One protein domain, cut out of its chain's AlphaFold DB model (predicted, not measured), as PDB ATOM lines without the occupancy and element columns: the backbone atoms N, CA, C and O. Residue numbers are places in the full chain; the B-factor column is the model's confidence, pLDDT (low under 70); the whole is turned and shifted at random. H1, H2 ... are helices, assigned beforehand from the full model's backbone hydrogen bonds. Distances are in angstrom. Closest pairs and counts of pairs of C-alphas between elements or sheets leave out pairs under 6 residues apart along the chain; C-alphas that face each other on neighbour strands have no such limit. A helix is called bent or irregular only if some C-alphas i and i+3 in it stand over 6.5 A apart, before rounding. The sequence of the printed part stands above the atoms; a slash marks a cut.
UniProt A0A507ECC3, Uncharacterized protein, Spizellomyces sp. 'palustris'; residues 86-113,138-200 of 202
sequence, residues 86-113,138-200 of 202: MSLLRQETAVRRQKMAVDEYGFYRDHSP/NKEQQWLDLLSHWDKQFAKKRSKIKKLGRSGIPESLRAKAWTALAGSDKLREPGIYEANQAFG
ATOM      1  N   MET A  86     106.323 120.439  67.098       57.47
ATOM      2  CA  MET A  86     106.725 119.461  68.114       57.47
ATOM      3  C   MET A  86     108.098 119.743  68.745       57.47
ATOM      4  O   MET A  86     108.276 119.529  69.941       57.47
ATOM      5  N   SER A  87     109.067 120.234  67.972       70.00
ATOM      6  CA  SER A  87     110.373 120.688  68.465       70.00
ATOM      7  C   SER A  87     110.244 121.975  69.274       70.00
ATOM      8  O   SER A  87     110.837 122.063  70.346       70.00
ATOM      9  N   LEU A  88     109.430 122.933  68.814       63.06
ATOM     10  CA  LEU A  88     109.131 124.146  69.579       63.06
ATOM     11  C   LEU A  88     108.389 123.822  70.872       63.06
ATOM     12  O   LEU A  88     108.817 124.270  71.922       63.06
ATOM     13  N   LEU A  89     107.363 122.967  70.846       67.75
ATOM     14  CA  LEU A  89     106.653 122.557  72.061       67.75
ATOM     15  C   LEU A  89     107.557 121.754  73.011       67.75
ATOM     16  O   LEU A  89     107.482 121.915  74.228       67.75
ATOM     17  N   ARG A  90     108.457 120.910  72.490       65.25
ATOM     18  CA  ARG A  90     109.443 120.182  73.307       65.25
ATOM     19  C   ARG A  90     110.470 121.124  73.931       65.25
ATOM     20  O   ARG A  90     110.787 120.964  75.106       65.25
ATOM     21  N   GLN A  91     110.970 122.103  73.180       62.47
ATOM     22  CA  GLN A  91     111.871 123.134  73.698       62.47
ATOM     23  C   GLN A  91     111.149 124.048  74.690       62.47
ATOM     24  O   GLN A  91     111.668 124.301  75.766       62.47
ATOM     25  N   GLU A  92     109.922 124.463  74.405       61.62
ATOM     26  CA  GLU A  92     109.127 125.336  75.260       61.62
ATOM     27  C   GLU A  92     108.707 124.636  76.556       61.62
ATOM     28  O   GLU A  92     108.812 125.215  77.631       61.62
ATOM     29  N   THR A  93     108.326 123.357  76.510       62.47
ATOM     30  CA  THR A  93     108.086 122.558  77.727       62.47
ATOM     31  C   THR A  93     109.372 122.246  78.497       62.47
ATOM     32  O   THR A  93     109.312 122.060  79.712       62.47
ATOM     33  N   ALA A  94     110.535 122.178  77.841       64.44
ATOM     34  CA  ALA A  94     111.826 122.026  78.514       64.44
ATOM     35  C   ALA A  94     112.268 123.331  79.198       64.44
ATOM     36  O   ALA A  94     112.654 123.312  80.364       64.44
ATOM     37  N   VAL A  95     112.127 124.468  78.517       61.66
ATOM     38  CA  VAL A  95     112.442 125.805  79.043       61.66
ATOM     39  C   VAL A  95     111.470 126.200  80.157       61.66
ATOM     40  O   VAL A  95     111.898 126.705  81.192       61.66
ATOM     41  N   ARG A  96     110.168 125.904  80.012       61.50
ATOM     42  CA  ARG A  96     109.186 126.076  81.097       61.50
ATOM     43  C   ARG A  96     109.577 125.251  82.324       61.50
ATOM     44  O   ARG A  96     109.601 125.801  83.415       61.50
ATOM     45  N   ARG A  97     109.984 123.985  82.151       60.03
ATOM     46  CA  ARG A  97     110.472 123.140  83.258       60.03
ATOM     47  C   ARG A  97     111.739 123.680  83.926       60.03
ATOM     48  O   ARG A  97     111.845 123.584  85.138       60.03
ATOM     49  N   GLN A  98     112.658 124.286  83.174       61.53
ATOM     50  CA  GLN A  98     113.847 124.948  83.736       61.53
ATOM     51  C   GLN A  98     113.511 126.205  84.558       61.53
ATOM     52  O   GLN A  98     114.315 126.621  85.386       61.53
ATOM     53  N   LYS A  99     112.328 126.803  84.354       62.94
ATOM     54  CA  LYS A  99     111.852 128.000  85.068       62.94
ATOM     55  C   LYS A  99     110.938 127.682  86.262       62.94
ATOM     56  O   LYS A  99     110.535 128.602  86.967       62.94
ATOM     57  N   MET A 100     110.593 126.419  86.502       67.50
ATOM     58  CA  MET A 100     109.742 126.008  87.622       67.50
ATOM     59  C   MET A 100     110.599 125.353  88.704       67.50
ATOM     60  O   MET A 100     111.335 124.412  88.404       67.50
ATOM     61  N   ALA A 101     110.498 125.786  89.962       74.25
ATOM     62  CA  ALA A 101     111.103 125.012  91.041       74.25
ATOM     63  C   ALA A 101     110.353 123.711  91.200       74.25
ATOM     64  O   ALA A 101     109.127 123.651  91.140       74.25
ATOM     65  N   VAL A 102     111.133 122.689  91.480       77.69
ATOM     66  CA  VAL A 102     110.648 121.394  91.904       77.69
ATOM     67  C   VAL A 102     110.502 121.437  93.424       77.69
ATOM     68  O   VAL A 102     111.399 121.919  94.116       77.69
ATOM     69  N   ASP A 103     109.361 120.998  93.947       79.31
ATOM     70  CA  ASP A 103     109.167 120.867  95.391       79.31
ATOM     71  C   ASP A 103     109.789 119.584  95.961       79.31
ATOM     72  O   ASP A 103     110.338 118.763  95.230       79.31
ATOM     73  N   GLU A 104     109.706 119.407  97.283       74.56
ATOM     74  CA  GLU A 104     110.286 118.265  98.014       74.56
ATOM     75  C   GLU A 104     109.768 116.892  97.533       74.56
ATOM     76  O   GLU A 104     110.391 115.869  97.803       74.56
ATOM     77  N   TYR A 105     108.670 116.861  96.772       70.81
ATOM     78  CA  TYR A 105     108.068 115.643  96.230       70.81
ATOM     79  C   TYR A 105     108.259 115.489  94.718       70.81
ATOM     80  O   TYR A 105     107.746 114.535  94.135       70.81
ATOM     81  N   GLY A 106     108.986 116.400  94.067       79.25
ATOM     82  CA  GLY A 106     109.237 116.319  92.632       79.25
ATOM     83  C   GLY A 106     108.217 117.054  91.753       79.25
ATOM     84  O   GLY A 106     108.300 116.940  90.529       79.25
ATOM     85  N   PHE A 107     107.271 117.816  92.317       79.75
ATOM     86  CA  PHE A 107     106.281 118.559  91.529       79.75
ATOM     87  C   PHE A 107     106.783 119.959  91.160       79.75
ATOM     88  O   PHE A 107     107.251 120.716  92.012       79.75
ATOM     89  N   TYR A 108     106.641 120.332  89.886       81.44
ATOM     90  CA  TYR A 108     106.970 121.668  89.385       81.44
ATOM     91  C   TYR A 108     105.958 122.710  89.893       81.44
ATOM     92  O   TYR A 108     104.755 122.564  89.676       81.44
ATOM     93  N   ARG A 109     106.436 123.779  90.537       70.62
ATOM     94  CA  ARG A 109     105.633 124.919  90.998       70.62
ATOM     95  C   ARG A 109     105.914 126.152  90.151       70.62
ATOM     96  O   ARG A 109     107.068 126.507  89.917       70.62
ATOM     97  N   ASP A 110     104.847 126.833  89.744       70.94
ATOM     98  CA  ASP A 110     104.957 128.135  89.096       70.94
ATOM     99  C   ASP A 110     105.436 129.176  90.109       70.94
ATOM    100  O   ASP A 110     104.769 129.481  91.103       70.94
ATOM    101  N   HIS A 111     106.605 129.754  89.846       61.53
ATOM    102  CA  HIS A 111     107.104 130.918  90.565       61.53
ATOM    103  C   HIS A 111     106.363 132.176  90.119       61.53
ATOM    104  O   HIS A 111     106.939 133.059  89.485       61.53
ATOM    105  N   SER A 112     105.078 132.277  90.437       52.44
ATOM    106  CA  SER A 112     104.459 133.592  90.484       52.44
ATOM    107  C   SER A 112     104.906 134.266  91.787       52.44
ATOM    108  O   SER A 112     104.618 133.731  92.863       52.44
ATOM    109  N   PRO A 113     105.587 135.428  91.747       56.22
ATOM    110  CA  PRO A 113     105.908 136.193  92.954       56.22
ATOM    111  C   PRO A 113     104.653 136.732  93.663       56.22
ATOM    112  O   PRO A 113     104.757 137.333  94.728       56.22
ATOM    113  N   ASN A 138     112.559 116.060 117.333       75.50
ATOM    114  CA  ASN A 138     111.614 116.132 118.457       75.50
ATOM    115  C   ASN A 138     110.179 115.787 118.026       75.50
ATOM    116  O   ASN A 138     109.389 115.296 118.834       75.50
ATOM    117  N   LYS A 139     109.816 116.068 116.766       78.31
ATOM    118  CA  LYS A 139     108.494 115.720 116.221       78.31
ATOM    119  C   LYS A 139     108.457 114.245 115.852       78.31
ATOM    120  O   LYS A 139     107.497 113.569 116.210       78.31
ATOM    121  N   GLU A 140     109.505 113.746 115.205       84.94
ATOM    122  CA  GLU A 140     109.646 112.322 114.895       84.94
ATOM    123  C   GLU A 140     109.568 111.463 116.154       84.94
ATOM    124  O   GLU A 140     108.787 110.520 116.199       84.94
ATOM    125  N   GLN A 141     110.263 111.844 117.221       83.44
ATOM    126  CA  GLN A 141     110.282 111.080 118.466       83.44
ATOM    127  C   GLN A 141     108.923 111.076 119.179       83.44
ATOM    128  O   GLN A 141     108.496 110.043 119.692       83.44
ATOM    129  N   GLN A 142     108.181 112.191 119.135       84.38
ATOM    130  CA  GLN A 142     106.796 112.240 119.621       84.38
ATOM    131  C   GLN A 142     105.862 111.330 118.816       84.38
ATOM    132  O   GLN A 142     104.974 110.699 119.388       84.38
ATOM    133  N   TRP A 143     106.045 111.268 117.497       87.69
ATOM    134  CA  TRP A 143     105.289 110.360 116.637       87.69
ATOM    135  C   TRP A 143     105.687 108.897 116.859       87.69
ATOM    136  O   TRP A 143     104.806 108.044 116.875       87.69
ATOM    137  N   LEU A 144     106.965 108.599 117.097       88.44
ATOM    138  CA  LEU A 144     107.441 107.253 117.424       88.44
ATOM    139  C   LEU A 144     106.866 106.748 118.749       88.44
ATOM    140  O   LEU A 144     106.354 105.632 118.789       88.44
ATOM    141  N   ASP A 145     106.874 107.571 119.801       87.62
ATOM    142  CA  ASP A 145     106.247 107.220 121.083       87.62
ATOM    143  C   ASP A 145     104.750 106.928 120.897       87.62
ATOM    144  O   ASP A 145     104.230 105.909 121.358       87.62
ATOM    145  N   LEU A 146     104.062 107.772 120.119       87.44
ATOM    146  CA  LEU A 146     102.644 107.602 119.833       87.44
ATOM    147  C   LEU A 146     102.348 106.324 119.034       87.44
ATOM    148  O   LEU A 146     101.377 105.635 119.339       87.44
ATOM    149  N   LEU A 147     103.170 106.009 118.031       86.06
ATOM    150  CA  LEU A 147     103.007 104.836 117.169       86.06
ATOM    151  C   LEU A 147     103.403 103.530 117.866       86.06
ATOM    152  O   LEU A 147     102.781 102.506 117.603       86.06
ATOM    153  N   SER A 148     104.384 103.552 118.776       86.44
ATOM    154  CA  SER A 148     104.819 102.358 119.521       86.44
ATOM    155  C   SER A 148     103.688 101.729 120.344       86.44
ATOM    156  O   SER A 148     103.605 100.512 120.475       86.44
ATOM    157  N   HIS A 149     102.775 102.563 120.846       84.69
ATOM    158  CA  HIS A 149     101.627 102.155 121.652       84.69
ATOM    159  C   HIS A 149     100.327 102.740 121.095       84.69
ATOM    160  O   HIS A 149      99.507 103.263 121.857       84.69
ATOM    161  N   TRP A 150     100.148 102.668 119.770       84.94
ATOM    162  CA  TRP A 150      99.064 103.347 119.058       84.94
ATOM    163  C   TRP A 150      97.687 103.115 119.682       84.94
ATOM    164  O   TRP A 150      97.004 104.081 119.999       84.94
ATOM    165  N   ASP A 151      97.311 101.866 119.958       83.94
ATOM    166  CA  ASP A 151      95.983 101.526 120.484       83.94
ATOM    167  C   ASP A 151      95.713 102.182 121.857       83.94
ATOM    168  O   ASP A 151      94.739 102.910 122.067       83.94
ATOM    169  N   LYS A 152      96.679 102.053 122.777       86.62
ATOM    170  CA  LYS A 152      96.612 102.650 124.121       86.62
ATOM    171  C   LYS A 152      96.596 104.181 124.064       86.62
ATOM    172  O   LYS A 152      95.860 104.831 124.810       86.62
ATOM    173  N   GLN A 153      97.411 104.781 123.197       84.38
ATOM    174  CA  GLN A 153      97.526 106.236 123.074       84.38
ATOM    175  C   GLN A 153      96.331 106.845 122.329       84.38
ATOM    176  O   GLN A 153      95.907 107.952 122.668       84.38
ATOM    177  N   PHE A 154      95.753 106.132 121.363       82.56
ATOM    178  CA  PHE A 154      94.565 106.557 120.630       82.56
ATOM    179  C   PHE A 154      93.331 106.576 121.526       82.56
ATOM    180  O   PHE A 154      92.590 107.565 121.516       82.56
ATOM    181  N   ALA A 155      93.177 105.562 122.381       84.12
ATOM    182  CA  ALA A 155      92.131 105.529 123.397       84.12
ATOM    183  C   ALA A 155      92.318 106.623 124.467       84.12
ATOM    184  O   ALA A 155      91.380 107.351 124.785       84.12
ATOM    185  N   LYS A 156      93.539 106.792 125.000       88.00
ATOM    186  CA  LYS A 156      93.809 107.688 126.144       88.00
ATOM    187  C   LYS A 156      93.996 109.161 125.770       88.00
ATOM    188  O   LYS A 156      93.691 110.043 126.568       88.00
ATOM    189  N   LYS A 157      94.557 109.464 124.594       85.00
ATOM    190  CA  LYS A 157      95.063 110.807 124.246       85.00
ATOM    191  C   LYS A 157      94.612 111.295 122.867       85.00
ATOM    192  O   LYS A 157      95.337 112.051 122.218       85.00
ATOM    193  N   ARG A 158      93.390 110.966 122.435       84.81
ATOM    194  CA  ARG A 158      92.836 111.368 121.122       84.81
ATOM    195  C   ARG A 158      92.990 112.866 120.807       84.81
ATOM    196  O   ARG A 158      93.303 113.233 119.676       84.81
ATOM    197  N   SER A 159      92.838 113.745 121.800       86.38
ATOM    198  CA  SER A 159      93.033 115.197 121.641       86.38
ATOM    199  C   SER A 159      94.487 115.586 121.341       86.38
ATOM    200  O   SER A 159      94.728 116.479 120.526       86.38
ATOM    201  N   LYS A 160      95.466 114.891 121.940       85.38
ATOM    202  CA  LYS A 160      96.898 115.091 121.659       85.38
ATOM    203  C   LYS A 160      97.230 114.652 120.236       85.38
ATOM    204  O   LYS A 160      97.918 115.385 119.537       85.38
ATOM    205  N   ILE A 161      96.671 113.526 119.787       86.38
ATOM    206  CA  ILE A 161      96.842 113.017 118.416       86.38
ATOM    207  C   ILE A 161      96.281 114.006 117.396       86.38
ATOM    208  O   ILE A 161      96.962 114.343 116.435       86.38
ATOM    209  N   LYS A 162      95.084 114.558 117.635       87.25
ATOM    210  CA  LYS A 162      94.509 115.608 116.776       87.25
ATOM    211  C   LYS A 162      95.405 116.847 116.707       87.25
ATOM    212  O   LYS A 162      95.634 117.374 115.624       87.25
ATOM    213  N   LYS A 163      95.925 117.315 117.847       87.25
ATOM    214  CA  LYS A 163      96.837 118.471 117.891       87.25
ATOM    215  C   LYS A 163      98.155 118.184 117.164       87.25
ATOM    216  O   LYS A 163      98.647 119.055 116.454       87.25
ATOM    217  N   LEU A 164      98.689 116.973 117.306       84.00
ATOM    218  CA  LEU A 164      99.919 116.541 116.647       84.00
ATOM    219  C   LEU A 164      99.721 116.395 115.131       84.00
ATOM    220  O   LEU A 164     100.524 116.920 114.368       84.00
ATOM    221  N   GLY A 165      98.601 115.816 114.690       83.75
ATOM    222  CA  GLY A 165      98.211 115.758 113.278       83.75
ATOM    223  C   GLY A 165      98.058 117.146 112.650       83.75
ATOM    224  O   GLY A 165      98.546 117.376 111.549       83.75
ATOM    225  N   ARG A 166      97.484 118.113 113.381       85.00
ATOM    226  CA  ARG A 166      97.412 119.525 112.951       85.00
ATOM    227  C   ARG A 166      98.777 120.215 112.885       85.00
ATOM    228  O   ARG A 166      98.915 121.195 112.166       85.00
ATOM    229  N   SER A 167      99.766 119.728 113.635       81.81
ATOM    230  CA  SER A 167     101.152 120.214 113.581       81.81
ATOM    231  C   SER A 167     101.946 119.628 112.406       81.81
ATOM    232  O   SER A 167     103.081 120.049 112.171       81.81
ATOM    233  N   GLY A 168     101.362 118.672 111.681       83.12
ATOM    234  CA  GLY A 168     101.994 117.958 110.579       83.12
ATOM    235  C   GLY A 168     102.581 116.613 111.004       83.12
ATOM    236  O   GLY A 168     103.124 116.452 112.103       83.12
ATOM    237  N   ILE A 169     102.466 115.645 110.098       85.00
ATOM    238  CA  ILE A 169     103.087 114.325 110.208       85.00
ATOM    239  C   ILE A 169     104.470 114.411 109.547       85.00
ATOM    240  O   ILE A 169     104.528 114.862 108.397       85.00
ATOM    241  N   PRO A 170     105.559 114.027 110.238       87.81
ATOM    242  CA  PRO A 170     106.902 114.048 109.671       87.81
ATOM    243  C   PRO A 170     106.990 113.097 108.478       87.81
ATOM    244  O   PRO A 170     106.354 112.041 108.474       87.81
ATOM    245  N   GLU A 171     107.775 113.489 107.473       80.56
ATOM    246  CA  GLU A 171     107.834 112.797 106.182       80.56
ATOM    247  C   GLU A 171     108.211 111.321 106.331       80.56
ATOM    248  O   GLU A 171     107.518 110.438 105.829       80.56
ATOM    249  N   SER A 172     109.239 111.057 107.139       84.25
ATOM    250  CA  SER A 172     109.774 109.726 107.441       84.25
ATOM    251  C   SER A 172     108.737 108.757 108.027       84.25
ATOM    252  O   SER A 172     108.809 107.548 107.800       84.25
ATOM    253  N   LEU A 173     107.745 109.263 108.765       85.56
ATOM    254  CA  LEU A 173     106.734 108.446 109.447       85.56
ATOM    255  C   LEU A 173     105.361 108.516 108.787       85.56
ATOM    256  O   LEU A 173     104.430 107.872 109.276       85.56
ATOM    257  N   ARG A 174     105.209 109.261 107.689       88.31
ATOM    258  CA  ARG A 174     103.911 109.501 107.054       88.31
ATOM    259  C   ARG A 174     103.206 108.215 106.656       88.31
ATOM    260  O   ARG A 174     102.034 108.058 106.987       88.31
ATOM    261  N   ALA A 175     103.932 107.284 106.041       85.44
ATOM    262  CA  ALA A 175     103.392 105.979 105.673       85.44
ATOM    263  C   ALA A 175     102.790 105.268 106.896       85.44
ATOM    264  O   ALA A 175     101.601 104.969 106.911       85.44
ATOM    265  N   LYS A 176     103.574 105.097 107.967       85.31
ATOM    266  CA  LYS A 176     103.137 104.404 109.193       85.31
ATOM    267  C   LYS A 176     101.999 105.138 109.905       85.31
ATOM    268  O   LYS A 176     101.048 104.511 110.353       85.31
ATOM    269  N   ALA A 177     102.076 106.461 110.002       87.81
ATOM    270  CA  ALA A 177     101.063 107.268 110.668       87.81
ATOM    271  C   ALA A 177      99.723 107.253 109.923       87.81
ATOM    272  O   ALA A 177      98.673 107.178 110.559       87.81
ATOM    273  N   TRP A 178      99.736 107.306 108.590       88.44
ATOM    274  CA  TRP A 178      98.517 107.200 107.792       88.44
ATOM    275  C   TRP A 178      97.903 105.807 107.855       88.44
ATOM    276  O   TRP A 178      96.689 105.714 108.021       88.44
ATOM    277  N   THR A 179      98.707 104.741 107.806       87.19
ATOM    278  CA  THR A 179      98.207 103.366 107.988       87.19
ATOM    279  C   THR A 179      97.547 103.190 109.365       87.19
ATOM    280  O   THR A 179      96.422 102.691 109.450       87.19
ATOM    281  N   ALA A 180      98.160 103.728 110.426       85.19
ATOM    282  CA  ALA A 180      97.610 103.697 111.783       85.19
ATOM    283  C   ALA A 180      96.319 104.512 111.943       85.19
ATOM    284  O   ALA A 180      95.365 104.063 112.585       85.19
ATOM    285  N   LEU A 181      96.249 105.697 111.328       83.81
ATOM    286  CA  LEU A 181      95.044 106.533 111.315       83.81
ATOM    287  C   LEU A 181      93.901 105.907 110.510       83.81
ATOM    288  O   LEU A 181      92.742 106.062 110.889       83.81
ATOM    289  N   ALA A 182      94.222 105.213 109.418       83.62
ATOM    290  CA  ALA A 182      93.259 104.500 108.588       83.62
ATOM    291  C   ALA A 182      92.802 103.168 109.211       83.62
ATOM    292  O   ALA A 182      91.850 102.565 108.724       83.62
ATOM    293  N   GLY A 183      93.472 102.695 110.269       80.06
ATOM    294  CA  GLY A 183      93.200 101.395 110.881       80.06
ATOM    295  C   GLY A 183      93.596 100.206 109.998       80.06
ATOM    296  O   GLY A 183      93.196  99.080 110.282       80.06
ATOM    297  N   SER A 184      94.383 100.438 108.942       71.88
ATOM    298  CA  SER A 184      94.802  99.408 107.986       71.88
ATOM    299  C   SER A 184      96.058  98.649 108.414       71.88
ATOM    300  O   SER A 184      96.456  97.707 107.732       71.88
ATOM    301  N   ASP A 185      96.647  98.981 109.568       67.50
ATOM    302  CA  ASP A 185      97.806  98.259 110.112       67.50
ATOM    303  C   ASP A 185      97.509  96.761 110.279       67.50
ATOM    304  O   ASP A 185      98.365  95.929 109.999       67.50
ATOM    305  N   LYS A 186      96.270  96.417 110.659       62.25
ATOM    306  CA  LYS A 186      95.812  95.029 110.849       62.25
ATOM    307  C   LYS A 186      95.541  94.285 109.540       62.25
ATOM    308  O   LYS A 186      95.421  93.067 109.553       62.25
ATOM    309  N   LEU A 187      95.409  95.004 108.424       57.88
ATOM    310  CA  LEU A 187      95.244  94.391 107.104       57.88
ATOM    311  C   LEU A 187      96.592  94.060 106.460       57.88
ATOM    312  O   LEU A 187      96.629  93.287 105.512       57.88
ATOM    313  N   ARG A 188      97.699  94.607 106.977       60.47
ATOM    314  CA  ARG A 188      99.055  94.380 106.454       60.47
ATOM    315  C   ARG A 188      99.644  93.014 106.813       60.47
ATOM    316  O   ARG A 188     100.799  92.760 106.475       60.47
ATOM    317  N   GLU A 189      98.865  92.165 107.480       62.38
ATOM    318  CA  GLU A 189      99.196  90.762 107.700       62.38
ATOM    319  C   GLU A 189      99.285  90.039 106.341       62.38
ATOM    320  O   GLU A 189      98.340  90.108 105.538       62.38
ATOM    321  N   PRO A 190     100.414  89.370 106.042       59.44
ATOM    322  CA  PRO A 190     100.582  88.659 104.782       59.44
ATOM    323  C   PRO A 190      99.496  87.583 104.641       59.44
ATOM    324  O   PRO A 190      99.299  86.763 105.534       59.44
ATOM    325  N   GLY A 191      98.767  87.611 103.520       62.88
ATOM    326  CA  GLY A 191      97.708  86.650 103.190       62.88
ATOM    327  C   GLY A 191      96.267  87.170 103.298       62.88
ATOM    328  O   GLY A 191      95.390  86.604 102.651       62.88
ATOM    329  N   ILE A 192      95.990  88.275 104.008       61.41
ATOM    330  CA  ILE A 192      94.615  88.824 104.082       61.41
ATOM    331  C   ILE A 192      94.209  89.481 102.758       61.41
ATOM    332  O   ILE A 192      93.091  89.291 102.278       61.41
ATOM    333  N   TYR A 193      95.109  90.241 102.134       61.69
ATOM    334  CA  TYR A 193      94.829  90.856 100.835       61.69
ATOM    335  C   TYR A 193      94.666  89.811  99.724       61.69
ATOM    336  O   TYR A 193      93.762  89.939  98.903       61.69
ATOM    337  N   GLU A 194      95.486  88.758  99.723       62.81
ATOM    338  CA  GLU A 194      95.415  87.690  98.717       62.81
ATOM    339  C   GLU A 194      94.149  86.840  98.872       62.81
ATOM    340  O   GLU A 194      93.459  86.582  97.885       62.81
ATOM    341  N   ALA A 195      93.770  86.493 100.108       60.44
ATOM    342  CA  ALA A 195      92.537  85.759 100.378       60.44
ATOM    343  C   ALA A 195      91.285  86.528  99.920       60.44
ATOM    344  O   ALA A 195      90.367  85.927  99.374       60.44
ATOM    345  N   ASN A 196      91.253  87.857 100.077       58.56
ATOM    346  CA  ASN A 196      90.118  88.676  99.636       58.56
ATOM    347  C   ASN A 196      90.029  88.839  98.108       58.56
ATOM    348  O   ASN A 196      88.937  89.069  97.594       58.56
ATOM    349  N   GLN A 197      91.136  88.697  97.370       58.59
ATOM    350  CA  GLN A 197      91.100  88.708  95.902       58.59
ATOM    351  C   GLN A 197      90.612  87.378  95.313       58.59
ATOM    352  O   GLN A 197      89.972  87.373  94.264       58.59
ATOM    353  N   ALA A 198      90.840  86.257  96.005       56.12
ATOM    354  CA  ALA A 198      90.413  84.936  95.545       56.12
ATOM    355  C   ALA A 198      88.879  84.766  95.486       56.12
ATOM    356  O   ALA A 198      88.378  84.019  94.649       56.12
ATOM    357  N   PHE A 199      88.116  85.488  96.315       57.81
ATOM    358  CA  PHE A 199      86.645  85.418  96.319       57.81
ATOM    359  C   PHE A 199      85.965  86.231  95.204       57.81
ATOM    360  O   PHE A 199      84.763  86.089  95.007       57.81
ATOM    361  N   GLY A 200      86.702  87.074  94.473       57.28
ATOM    362  CA  GLY A 200      86.159  87.907  93.391       57.28
ATOM    363  C   GLY A 200      86.197  87.271  91.997       57.28
ATOM    364  O   GLY A 200      85.857  87.944  91.029       57.28
TER     365      GLY A 200
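This is residues 86 to 113 and 138 to 200 of the 202 residues of an uncharacterized protein of Spizellomyces sp. 'palustris' (UniProt A0A507ECC3). Two separate pieces lie on either side of a cut: first H1 with a loop folded back on itself, then a loose cluster of H2, H3 and H4, from which a tail sticks out with residues 189 to 200, holding H6. Residues 86 to 95 of H1 stick out at the opposite end. The printed part has 91 residues with six named helices, H1 to H6 in chain order, and no named strand; its class is all helix. It is extended, with a radius of gyration of the C-alphas of 20.9 A, and flat, spanning 59 by 43 by 17 A.

H1, residues 86 to 98, touches no helix. After it, residues 101 to 102 pair antiparallel with residues 108 to 109. H2, residues 138 to 148, touches H4, residues 171 to 182, at a shallow tilt of 34.7 degrees, only just short of steep, the same way; their closest C-alphas, of Leu 147 and Ala 177, are 7.2 A apart. H3, residues 150 to 166, is close to H2 but not clearly touching, with the C-alphas of Leu 146 and Gln 153 closest at 6.2 A. Every O i to N i+4 pair is within hydrogen-bond range in H1, H2 and H6, residues 192 to 198; H3 has 10 of 13, H4 6 of 8, and H5, residues 184 to 187, is too short for such a pair.

H1 starts at C-alpha 86 (106.725, 119.461, 68.114) and is 18.0 A long. H2 is 15.4 A, H3 17.4 A and H4 16.9 A long. H3 and H4 are irregular: C-alphas 156 and 159 are 8.8 A apart, C-alphas 172 and 175 7.6 A. H3 has a kink of 103 degrees near residue 157. H5 has four residues; H6 ends at C-alpha 198 (90.413, 84.936, 95.545).

Residues 114 to 137 are not printed; C-alphas 113 and 138 are 32.9 A apart. Of the links printed whole, each is tight. Mean pLDDT of the printed part is 75.0, with residues 88 to 100 and 185 to 200 among those under 70.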